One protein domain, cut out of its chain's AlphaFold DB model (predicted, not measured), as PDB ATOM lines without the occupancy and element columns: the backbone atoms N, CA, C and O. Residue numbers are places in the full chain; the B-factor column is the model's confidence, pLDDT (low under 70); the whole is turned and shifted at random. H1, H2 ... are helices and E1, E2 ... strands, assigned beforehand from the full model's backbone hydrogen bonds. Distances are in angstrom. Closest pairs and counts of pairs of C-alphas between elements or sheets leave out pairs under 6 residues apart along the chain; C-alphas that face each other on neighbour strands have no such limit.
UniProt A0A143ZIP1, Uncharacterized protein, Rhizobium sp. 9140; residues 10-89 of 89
ATOM      1  N   TYR A  10     220.310 218.101 217.082       71.94
ATOM      2  CA  TYR A  10     218.868 218.168 216.877       71.94
ATOM      3  C   TYR A  10     218.179 218.208 218.237       71.94
ATOM      4  O   TYR A  10     218.525 217.447 219.136       71.94
ATOM      5  N   SER A  11     217.209 219.103 218.384       86.00
ATOM      6  CA  SER A  11     216.272 219.088 219.506       86.00
ATOM      7  C   SER A  11     214.848 218.960 218.976       86.00
ATOM      8  O   SER A  11     214.565 219.375 217.852       86.00
ATOM      9  N   GLN A  12     213.980 218.336 219.766       91.19
ATOM     10  CA  GLN A  12     212.556 218.195 219.475       91.19
ATOM     11  C   GLN A  12     211.755 219.165 220.337       91.19
ATOM     12  O   GLN A  12     212.100 219.400 221.498       91.19
ATOM     13  N   GLY A  13     210.675 219.702 219.779       94.38
ATOM     14  CA  GLY A  13     209.800 220.625 220.484       94.38
ATOM     15  C   GLY A  13     208.598 221.032 219.649       94.38
ATOM     16  O   GLY A  13     208.184 220.319 218.739       94.38
ATOM     17  N   TYR A  14     208.044 222.194 219.964       97.00
ATOM     18  CA  TYR A  14     206.833 222.729 219.361       97.00
ATOM     19  C   TYR A  14     207.057 224.162 218.900       97.00
ATOM     20  O   TYR A  14     207.754 224.921 219.572       97.00
ATOM     21  N   ALA A  15     206.448 224.536 217.781       97.38
ATOM     22  CA  ALA A  15     206.438 225.904 217.278       97.38
ATOM     23  C   ALA A  15     205.077 226.226 216.652       97.38
ATOM     24  O   ALA A  15     204.367 225.334 216.190       97.38
ATOM     25  N   LEU A  16     204.718 227.505 216.625       97.62
ATOM     26  CA  LEU A  16     203.517 227.965 215.943       97.62
ATOM     27  C   LEU A  16     203.693 227.872 214.427       97.62
ATOM     28  O   LEU A  16     204.750 228.208 213.892       97.62
ATOM     29  N   CYS A  17     202.637 227.470 213.737       97.69
ATOM     30  CA  CYS A  17     202.526 227.515 212.290       97.69
ATOM     31  C   CYS A  17     201.386 228.464 211.926       97.69
ATOM     32  O   CYS A  17     200.301 228.406 212.512       97.69
ATOM     33  N   ASN A  18     201.641 229.388 211.005       96.06
ATOM     34  CA  ASN A  18     200.612 230.315 210.561       96.06
ATOM     35  C   ASN A  18     199.691 229.669 209.509       96.06
ATOM     36  O   ASN A  18     199.990 228.620 208.948       96.06
ATOM     37  N   ALA A  19     198.596 230.356 209.185       95.62
ATOM     38  CA  ALA A  19     197.616 229.918 208.186       95.62
ATOM     39  C   ALA A  19     198.190 229.658 206.776       95.62
ATOM     40  O   ALA A  19     197.580 228.954 205.979       95.62
ATOM     41  N   ALA A  20     199.349 230.239 206.453       95.00
ATOM     42  CA  ALA A  20     200.033 230.025 205.179       95.00
ATOM     43  C   ALA A  20     200.936 228.775 205.189       95.00
ATOM     44  O   ALA A  20     201.617 228.512 204.202       95.00
ATOM     45  N   GLY A  21     200.971 228.022 206.294       92.94
ATOM     46  CA  GLY A  21     201.846 226.863 206.469       92.94
ATOM     47  C   GLY A  21     203.289 227.225 206.836       92.94
ATOM     48  O   GLY A  21     204.170 226.370 206.763       92.94
ATOM     49  N   SER A  22     203.560 228.477 207.219       95.94
ATOM     50  CA  SER A  22     204.901 228.913 207.610       95.94
ATOM     51  C   SER A  22     205.121 228.763 209.110       95.94
ATOM     52  O   SER A  22     204.395 229.339 209.928       95.94
ATOM     53  N   LEU A  23     206.193 228.055 209.466       95.38
ATOM     54  CA  LEU A  23     206.618 227.870 210.848       95.38
ATOM     55  C   LEU A  23     207.251 229.147 211.425       95.38
ATOM     56  O   LEU A  23     208.158 229.744 210.842       95.38
ATOM     57  N   LEU A  24     206.835 229.530 212.626       95.56
ATOM     58  CA  LEU A  24     207.355 230.670 213.373       95.56
ATOM     59  C   LEU A  24     208.495 230.207 214.284       95.56
ATOM     60  O   LEU A  24     208.308 229.981 215.477       95.56
ATOM     61  N   GLY A  25     209.703 230.079 213.730       92.88
ATOM     62  CA  GLY A  25     210.854 229.495 214.440       92.88
ATOM     63  C   GLY A  25     211.208 230.140 215.793       92.88
ATOM     64  O   GLY A  25     211.683 229.451 216.690       92.88
ATOM     65  N   HIS A  26     210.918 231.431 215.999       93.94
ATOM     66  CA  HIS A  26     211.160 232.123 217.278       93.94
ATOM     67  C   HIS A  26     210.252 231.638 218.429       93.94
ATOM     68  O   HIS A  26     210.564 231.839 219.608       93.94
ATOM     69  N   THR A  27     209.152 230.960 218.096       96.62
ATOM     70  CA  THR A  27     208.215 230.358 219.057       96.62
ATOM     71  C   THR A  27     208.627 228.954 219.495       96.62
ATOM     72  O   THR A  27     207.961 228.369 220.339       96.62
ATOM     73  N   TYR A  28     209.735 228.412 218.970       95.62
ATOM     74  CA  TYR A  28     210.199 227.071 219.316       95.62
ATOM     75  C   TYR A  28     210.410 226.904 220.828       95.62
ATOM     76  O   TYR A  28     211.220 227.618 221.428       95.62
ATOM     77  N   ARG A  29     209.704 225.956 221.449       96.56
ATOM     78  CA  ARG A  29     209.820 225.608 222.873       96.56
ATOM     79  C   ARG A  29     209.665 224.107 223.087       96.56
ATOM     80  O   ARG A  29     209.179 223.388 222.223       96.56
ATOM     81  N   ALA A  30     210.039 223.634 224.273       95.12
ATOM     82  CA  ALA A  30     209.926 222.220 224.633       95.12
ATOM     83  C   ALA A  30     208.471 221.714 224.699       95.12
ATOM     84  O   ALA A  30     208.231 220.521 224.539       95.12
ATOM     85  N   THR A  31     207.495 222.600 224.930       96.62
ATOM     86  CA  THR A  31     206.076 222.239 225.064       96.62
ATOM     87  C   THR A  31     205.194 223.137 224.201       96.62
ATOM     88  O   THR A  31     205.515 224.304 223.970       96.62
ATOM     89  N   ALA A  32     204.050 222.603 223.764       96.38
ATOM     90  CA  ALA A  32     203.061 223.346 222.987       96.38
ATOM     91  C   ALA A  32     202.559 224.599 223.727       96.38
ATOM     92  O   ALA A  32     202.485 225.675 223.142       96.38
ATOM     93  N   ALA A  33     202.288 224.479 225.033       96.81
ATOM     94  CA  ALA A  33     201.852 225.603 225.858       96.81
ATOM     95  C   ALA A  33     202.904 226.722 225.907       96.81
ATOM     96  O   ALA A  33     202.567 227.886 225.728       96.81
ATOM     97  N   ALA A  34     204.186 226.375 226.068       97.19
ATOM     98  CA  ALA A  34     205.259 227.363 226.068       97.19
ATOM     99  C   ALA A  34     205.451 228.018 224.689       97.19
ATOM    100  O   ALA A  34     205.813 229.192 224.616       97.19
ATOM    101  N   ALA A  35     205.217 227.282 223.598       97.31
ATOM    102  CA  ALA A  35     205.282 227.833 222.245       97.31
ATOM    103  C   ALA A  35     204.169 228.862 221.993       97.31
ATOM    104  O   ALA A  35     204.429 229.910 221.404       97.31
ATOM    105  N   ILE A  36     202.954 228.602 222.495       96.94
ATOM    106  CA  ILE A  36     201.853 229.574 222.481       96.94
ATOM    107  C   ILE A  36     202.218 230.786 223.344       96.94
ATOM    108  O   ILE A  36     202.162 231.907 222.849       96.94
ATOM    109  N   GLU A  37     202.673 230.565 224.581       96.88
ATOM    110  CA  GLU A  37     203.061 231.619 225.535       96.88
ATOM    111  C   GLU A  37     204.130 232.569 224.965       96.88
ATOM    112  O   GLU A  37     204.149 233.756 225.278       96.88
ATOM    113  N   ALA A  38     205.004 232.070 224.082       96.50
ATOM    114  CA  ALA A  38     206.039 232.871 223.431       96.50
ATOM    115  C   ALA A  38     205.489 233.973 222.503       96.50
ATOM    116  O   ALA A  38     206.168 234.982 222.313       96.50
ATOM    117  N   SER A  39     204.298 233.795 221.919       96.00
ATOM    118  CA  SER A  39     203.628 234.814 221.087       96.00
ATOM    119  C   SER A  39     202.356 235.382 221.715       96.00
ATOM    120  O   SER A  39     201.968 236.501 221.383       96.00
ATOM    121  N   PHE A  40     201.714 234.632 222.607       96.00
ATOM    122  CA  PHE A  40     200.463 234.969 223.281       96.00
ATOM    123  C   PHE A  40     200.658 234.792 224.789       96.00
ATOM    124  O   PHE A  40     200.180 233.807 225.353       96.00
ATOM    125  N   PRO A  41     201.397 235.703 225.445       96.00
ATOM    126  CA  PRO A  41     201.725 235.554 226.850       96.00
ATOM    127  C   PRO A  41     200.469 235.673 227.714       96.00
ATOM    128  O   PRO A  41     199.680 236.606 227.550       96.00
ATOM    129  N   SER A  42     200.312 234.765 228.669       93.00
ATOM    130  CA  SER A  42     199.253 234.735 229.682       93.00
ATOM    131  C   SER A  42     199.179 235.999 230.542       93.00
ATOM    132  O   SER A  42     198.133 236.291 231.119       93.00
ATOM    133  N   SER A  43     200.266 236.776 230.604       95.06
ATOM    134  CA  SER A  43     200.293 238.085 231.255       95.06
ATOM    135  C   SER A  43     199.483 239.157 230.515       95.06
ATOM    136  O   SER A  43     199.055 240.121 231.147       95.06
ATOM    137  N   ASP A  44     199.248 239.003 229.207       95.12
ATOM    138  CA  ASP A  44     198.323 239.851 228.451       95.12
ATOM    139  C   ASP A  44     196.911 239.230 228.514       95.12
ATOM    140  O   ASP A  44     196.683 238.153 227.954       95.12
ATOM    141  N   PRO A  45     195.928 239.902 229.148       93.50
ATOM    142  CA  PRO A  45     194.571 239.374 229.302       93.50
ATOM    143  C   PRO A  45     193.847 239.153 227.965       93.50
ATOM    144  O   PRO A  45     192.870 238.409 227.903       93.50
ATOM    145  N   THR A  46     194.320 239.772 226.881       96.19
ATOM    146  CA  THR A  46     193.762 239.603 225.533       96.19
ATOM    147  C   THR A  46     194.411 238.459 224.750       96.19
ATOM    148  O   THR A  46     193.889 238.071 223.705       96.19
ATOM    149  N   SER A  47     195.511 237.875 225.241       94.69
ATOM    150  CA  SER A  47     196.254 236.810 224.551       94.69
ATOM    151  C   SER A  47     195.411 235.577 224.267       94.69
ATOM    152  O   SER A  47     195.491 235.034 223.169       94.69
ATOM    153  N   ALA A  48     194.570 235.154 225.214       94.25
ATOM    154  CA  ALA A  48     193.710 233.987 225.025       94.25
ATOM    155  C   ALA A  48     192.705 234.198 223.878       94.25
ATOM    156  O   ALA A  48     192.540 233.323 223.030       94.25
ATOM    157  N   ALA A  49     192.088 235.384 223.809       96.62
ATOM    158  CA  ALA A  49     191.166 235.745 222.734       96.62
ATOM    159  C   ALA A  49     191.893 235.852 221.385       96.62
ATOM    160  O   ALA A  49     191.472 235.237 220.408       96.62
ATOM    161  N   LYS A  50     193.044 236.537 221.351       96.69
ATOM    162  CA  LYS A  50     193.891 236.633 220.154       96.69
ATOM    163  C   LYS A  50     194.321 235.255 219.658       96.69
ATOM    164  O   LYS A  50     194.323 235.018 218.456       96.69
ATOM    165  N   TRP A  51     194.686 234.337 220.552       96.56
ATOM    166  CA  TRP A  51     195.070 232.987 220.153       96.56
ATOM    167  C   TRP A  51     193.890 232.223 219.545       96.56
ATOM    168  O   TRP A  51     194.043 231.636 218.477       96.56
ATOM    169  N   ALA A  52     192.702 232.303 220.148       96.75
ATOM    170  CA  ALA A  52     191.492 231.696 219.594       96.75
ATOM    171  C   ALA A  52     191.136 232.256 218.201       96.75
ATOM    172  O   ALA A  52     190.819 231.492 217.289       96.75
ATOM    173  N   GLU A  53     191.262 233.571 217.994       97.12
ATOM    174  CA  GLU A  53     191.087 234.195 216.675       97.12
ATOM    175  C   GLU A  53     192.091 233.649 215.651       97.12
ATOM    176  O   GLU A  53     191.741 233.352 214.510       97.12
ATOM    177  N   ARG A  54     193.353 233.471 216.051       96.62
ATOM    178  CA  ARG A  54     194.404 232.941 215.172       96.62
ATOM    179  C   ARG A  54     194.164 231.479 214.827       96.62
ATOM    180  O   ARG A  54     194.344 231.106 213.670       96.62
ATOM    181  N   GLN A  55     193.702 230.681 215.785       96.62
ATOM    182  CA  GLN A  55     193.275 229.307 215.529       96.62
ATOM    183  C   GLN A  55     192.117 229.256 214.528       96.62
ATOM    184  O   GLN A  55     192.158 228.452 213.600       96.62
ATOM    185  N   ALA A  56     191.134 230.154 214.644       97.00
ATOM    186  CA  ALA A  56     190.039 230.253 213.677       97.00
ATOM    187  C   ALA A  56     190.524 230.628 212.264       97.00
ATOM    188  O   ALA A  56     189.941 230.198 211.272       97.00
ATOM    189  N   LEU A  57     191.625 231.380 212.164       96.25
ATOM    190  CA  LEU A  57     192.302 231.682 210.899       96.25
ATOM    191  C   LEU A  57     193.182 230.531 210.379       96.25
ATOM    192  O   LEU A  57     193.806 230.690 209.335       96.25
ATOM    193  N   GLY A  58     193.255 229.394 211.076       97.19
ATOM    194  CA  GLY A  58     194.033 228.222 210.665       97.19
ATOM    195  C   GLY A  58     195.455 228.169 211.223       97.19
ATOM    196  O   GLY A  58     196.293 227.461 210.673       97.19
ATOM    197  N   TRP A  59     195.764 228.917 212.285       97.88
ATOM    198  CA  TRP A  59     197.042 228.761 212.982       97.88
ATOM    199  C   TRP A  59     197.046 227.497 213.838       97.88
ATOM    200  O   TRP A  59     196.066 227.190 214.520       97.88
ATOM    201  N   THR A  60     198.180 226.806 213.857       97.62
ATOM    202  CA  THR A  60     198.364 225.557 214.601       97.62
ATOM    203  C   THR A  60     199.635 225.593 215.443       97.62
ATOM    204  O   THR A  60     200.467 226.499 215.334       97.62
ATOM    205  N   VAL A  61     199.771 224.610 216.331       97.62
ATOM    206  CA  VAL A  61     201.014 224.326 217.050       97.62
ATOM    207  C   VAL A  61     201.534 223.002 216.518       97.62
ATOM    208  O   VAL A  61     200.865 221.983 216.663       97.62
ATOM    209  N   GLU A  62     202.719 223.015 215.925       97.06
ATOM    210  CA  GLU A  62     203.295 221.851 215.255       97.06
ATOM    211  C   GLU A  62     204.470 221.288 216.044       97.06
ATOM    212  O   GLU A  62     205.283 222.037 216.595       97.06
ATOM    213  N   HIS A  63     204.581 219.960 216.070       94.50
ATOM    214  CA  HIS A  63     205.757 219.275 216.595       94.50
ATOM    215  C   HIS A  63     206.890 219.328 215.563       94.50
ATOM    216  O   HIS A  63     206.725 218.907 214.417       94.50
ATOM    217  N   VAL A  64     208.055 219.832 215.965       93.06
ATOM    218  CA  VAL A  64     209.165 220.140 215.059       93.06
ATOM    219  C   VAL A  64     210.511 219.672 215.590       93.06
ATOM    220  O   VAL A  64     210.729 219.522 216.792       93.06
ATOM    221  N   PHE A  65     211.446 219.501 214.658       90.31
ATOM    222  CA  PHE A  65     212.851 219.241 214.936       90.31
ATOM    223  C   PHE A  65     213.658 220.502 214.623       90.31
ATOM    224  O   PHE A  65     213.721 220.938 213.474       90.31
ATOM    225  N   ALA A  66     214.284 221.093 215.638       86.75
ATOM    226  CA  ALA A  66     215.130 222.266 215.484       86.75
ATOM    227  C   ALA A  66     216.603 221.858 215.386       86.75
ATOM    228  O   ALA A  66     217.126 221.128 216.234       86.75
ATOM    229  N   ARG A  67     217.291 222.379 214.367       85.75
ATOM    230  CA  ARG A  67     218.750 222.311 214.265       85.75
ATOM    231  C   ARG A  67     219.348 223.429 215.109       85.75
ATOM    232  O   ARG A  67     219.214 224.601 214.769       85.75
ATOM    233  N   VAL A  68     220.030 223.061 216.186       75.69
ATOM    234  CA  VAL A  68     220.761 224.017 217.015       75.69
ATOM    235  C   VAL A  68     222.102 224.289 216.348       75.69
ATOM    236  O   VAL A  68     222.913 223.381 216.151       75.69
ATOM    237  N   PHE A  69     222.332 225.541 215.974       77.88
ATOM    238  CA  PHE A  69     223.660 225.992 215.587       77.88
ATOM    239  C   PHE A  69     224.458 226.206 216.864       77.88
ATOM    240  O   PHE A  69     224.077 227.044 217.676       77.88
ATOM    241  N   THR A  70     225.533 225.442 217.061       69.81
ATOM    242  CA  THR A  70     226.445 225.674 218.183       69.81
ATOM    243  C   THR A  70     227.093 227.041 217.983       69.81
ATOM    244  O   THR A  70     227.852 227.199 217.020       69.81
ATOM    245  N   PRO A  71     226.792 228.041 218.829       70.06
ATOM    246  CA  PRO A  71     227.467 229.321 218.733       70.06
ATOM    247  C   PRO A  71     228.962 229.108 218.973       70.06
ATOM    248  O   PRO A  71     229.368 228.433 219.922       70.06
ATOM    249  N   ILE A  72     229.785 229.675 218.096       73.00
ATOM    250  CA  ILE A  72     231.214 229.809 218.356       73.00
ATOM    251  C   ILE A  72     231.345 231.026 219.265       73.00
ATOM    252  O   ILE A  72     231.232 232.164 218.815       73.00
ATOM    253  N   PHE A  73     231.509 230.783 220.561       73.56
ATOM    254  CA  PHE A  73     231.850 231.844 221.498       73.56
ATOM    255  C   PHE A  73     233.337 232.158 221.329       73.56
ATOM    256  O   PHE A  73     234.177 231.290 221.569       73.56
ATOM    257  N   PHE A  74     233.669 233.381 220.920       67.69
ATOM    258  CA  PHE A  74     235.034 233.879 221.073       67.69
ATOM    259  C   PHE A  74     235.307 233.981 222.572       67.69
ATOM    260  O   PHE A  74     234.529 234.600 223.304       67.69
ATOM    261  N   LYS A  75     236.368 233.327 223.053       65.75
ATOM    262  CA  LYS A  75     236.789 233.529 224.438       65.75
ATOM    263  C   LYS A  75     237.232 234.980 224.553       65.75
ATOM    264  O   LYS A  75     237.940 235.471 223.684       65.75
ATOM    265  N   SER A  76     236.860 235.657 225.634       58.88
ATOM    266  CA  SER A  76     237.251 237.052 225.875       58.88
ATOM    267  C   SER A  76     238.772 237.270 225.813       58.88
ATOM    268  O   SER A  76     239.209 238.376 225.524       58.88
ATOM    269  N   ALA A  77     239.570 236.217 226.027       56.44
ATOM    270  CA  ALA A  77     241.019 236.237 225.843       56.44
ATOM    271  C   ALA A  77     241.444 236.546 224.390       56.44
ATOM    272  O   ALA A  77     242.382 237.307 224.191       56.44
ATOM    273  N   ASP A  78     240.703 236.059 223.388       56.00
ATOM    274  CA  ASP A  78     241.026 236.257 221.965       56.00
ATOM    275  C   ASP A  78     240.700 237.688 221.486       56.00
ATOM    276  O   ASP A  78     241.213 238.147 220.466       56.00
ATOM    277  N   LEU A  79     239.825 238.407 222.203       55.19
ATOM    278  CA  LEU A  79     239.528 239.820 221.927       55.19
ATOM    279  C   LEU A  79     240.629 240.742 222.466       55.19
ATOM    280  O   LEU A  79     240.959 241.720 221.803       55.19
ATOM    281  N   ILE A  80     241.223 240.402 223.616       55.34
ATOM    282  CA  ILE A  80     242.326 241.170 224.217       55.34
ATOM    283  C   ILE A  80     243.589 241.072 223.346       55.34
ATOM    284  O   ILE A  80     244.298 242.060 223.175       55.34
ATOM    285  N   GLU A  81     243.866 239.907 222.755       55.28
ATOM    286  CA  GLU A  81     245.011 239.747 221.846       55.28
ATOM    287  C   GLU A  81     244.820 240.518 220.527       55.28
ATOM    288  O   GLU A  81     245.748 241.186 220.077       55.28
ATOM    289  N   ARG A  82     243.604 240.537 219.955       56.03
ATOM    290  CA  ARG A  82     243.305 241.320 218.740       56.03
ATOM    291  C   ARG A  82     243.388 242.834 218.938       56.03
ATOM    292  O   ARG A  82     243.786 243.528 218.009       56.03
ATOM    293  N   GLU A  83     242.999 243.342 220.105       56.25
ATOM    294  CA  GLU A  83     243.103 244.774 220.419       56.25
ATOM    295  C   GLU A  83     244.570 245.200 220.614       56.25
ATOM    296  O   GLU A  83     244.963 246.277 220.172       56.25
ATOM    297  N   ASN A  84     245.416 244.334 221.183       56.31
ATOM    298  CA  ASN A  84     246.848 244.613 221.326       56.31
ATOM    299  C   ASN A  84     247.605 244.611 219.985       56.31
ATOM    300  O   ASN A  84     248.525 245.411 219.819       56.31
ATOM    301  N   ASP A  85     247.211 243.770 219.025       55.75
ATOM    302  CA  ASP A  85     247.830 243.740 217.691       55.75
ATOM    303  C   ASP A  85     247.456 244.965 216.827       55.75
ATOM    304  O   ASP A  85     248.265 245.399 216.010       55.75
ATOM    305  N   GLU A  86     246.272 245.566 217.014       52.78
ATOM    306  CA  GLU A  86     245.871 246.803 216.313       52.78
ATOM    307  C   GLU A  86     246.527 248.072 216.887       52.78
ATOM    308  O   GLU A  86     246.663 249.061 216.172       52.78
ATOM    309  N   VAL A  87     246.959 248.060 218.154       56.72
ATOM    310  CA  VAL A  87     247.642 249.200 218.801       56.72
ATOM    311  C   VAL A  87     249.168 249.158 218.598       56.72
ATOM    312  O   VAL A  87     249.844 250.172 218.771       56.72
ATOM    313  N   ALA A  88     249.725 248.004 218.217       51.03
ATOM    314  CA  ALA A  88     251.160 247.805 217.991       51.03
ATOM    315  C   ALA A  88     251.614 247.950 216.517       51.03
ATOM    316  O   ALA A  88     252.807 247.781 216.245       51.03
ATOM    317  N   ALA A  89     250.698 248.255 215.588       47.41
ATOM    318  CA  ALA A  89     250.959 248.500 214.163       47.41
ATOM    319  C   ALA A  89     250.888 249.996 213.812       47.41
ATOM    320  O   ALA A  89     251.682 250.424 212.941       47.41
TER     321      ALA A  89
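AT A GLANCE: This is residues 10 to 89 of the 89 residues of an uncharacterized protein of Rhizobium sp. 9140 (UniProt A0A143ZIP1). A small head and a long tail make this model: a strongly twisted sheet of three strands with the short helix H1 across one face and H2 beyond the end of the sheet where E3 begins, and then residues 70 to 89, which stick out from the head and end in the lone helix H3. The printed part has 80 residues with three named helices and three named strands, in the order E1, E2, H1, H2, E3, H3; the sheet runs E2, E1, E3, antiparallel throughout, and the class is mixed, helices and strands. The whole is extended, with a radius of gyration of the C-alphas of 20.1 A, and spans 64 by 29 by 22 A, the tail making much of the length.

HOW THE PARTS SIT: Start at E1, residues 10 to 17, the inner strand, which bends by 65 degrees at residue 13. A tight link leads to E2, residues 23 to 29, its antiparallel partner in a hairpin; look at N 24 and O 16, 2.8 A apart and within hydrogen-bond range. H1, residues 32 to 37, is on the sheet at a height of 7.6 A and runs across the strands, at 65 degrees to E1 on the local plane. It lies over E1, but only just, with 3 of its 6 C-alphas falling there; the closest C-alphas of H1 and E1 are those of Ala 32 and Tyr 14, 5.3 A apart. H2, residues 47 to 56, is close to H1 but not clearly touching: their closest C-alphas, of Ile 36 and Trp 51, are 7.9 A apart, and they run opposite ways at a steep tilt of 56 degrees. H2 is not on the sheet, but only just, with 4 pairs of C-alphas within 10 A. E3, residues 60 to 68, is the antiparallel neighbour of E1 on the side away from E2; find N 13 and O 64, 3.0 A apart, and N 62 and O 15, 2.9 A. E2, H1, H2 and E3 form a split strand-helix-strand unit, two strands of one sheet with helices between them along the chain and E1 between them in the sheet, and its crossover is right-handed. H3, residues 76 to 87, is apart from H1 and H2. In H1, H2 and H3 every O i to N i+4 pair is within hydrogen-bond range.

IN THESE COORDINATES: Find C-alpha 10 at (218.868, 218.168, 216.877), where E1 begins its 19.4 A. E2 spans residues 23 to 29, H1 residues 32 to 37, and H2 residues 47 to 56 over 14.1 A. Find C-alpha 60 at (198.364, 225.557, 214.601); from there E3 runs 22.6 A to residue 68, bending by 59 degrees at residue 63. H3 covers 17.5 A and ends at C-alpha 87, (247.642, 249.200, 218.801).

THE WHOLE: The C-alphas farthest apart are those of Ala 56 and Ala 88, 63.7 A. Without residues 70 to 89, which stand free, the body of 60 residues spans 34 by 26 by 14 A. The printed part has no cut, and no link between named elements is long. Mean pLDDT of the printed part is 85.6; it is under 70 at residue 70 and residues 74 to 89, and H3 has a mean of 56.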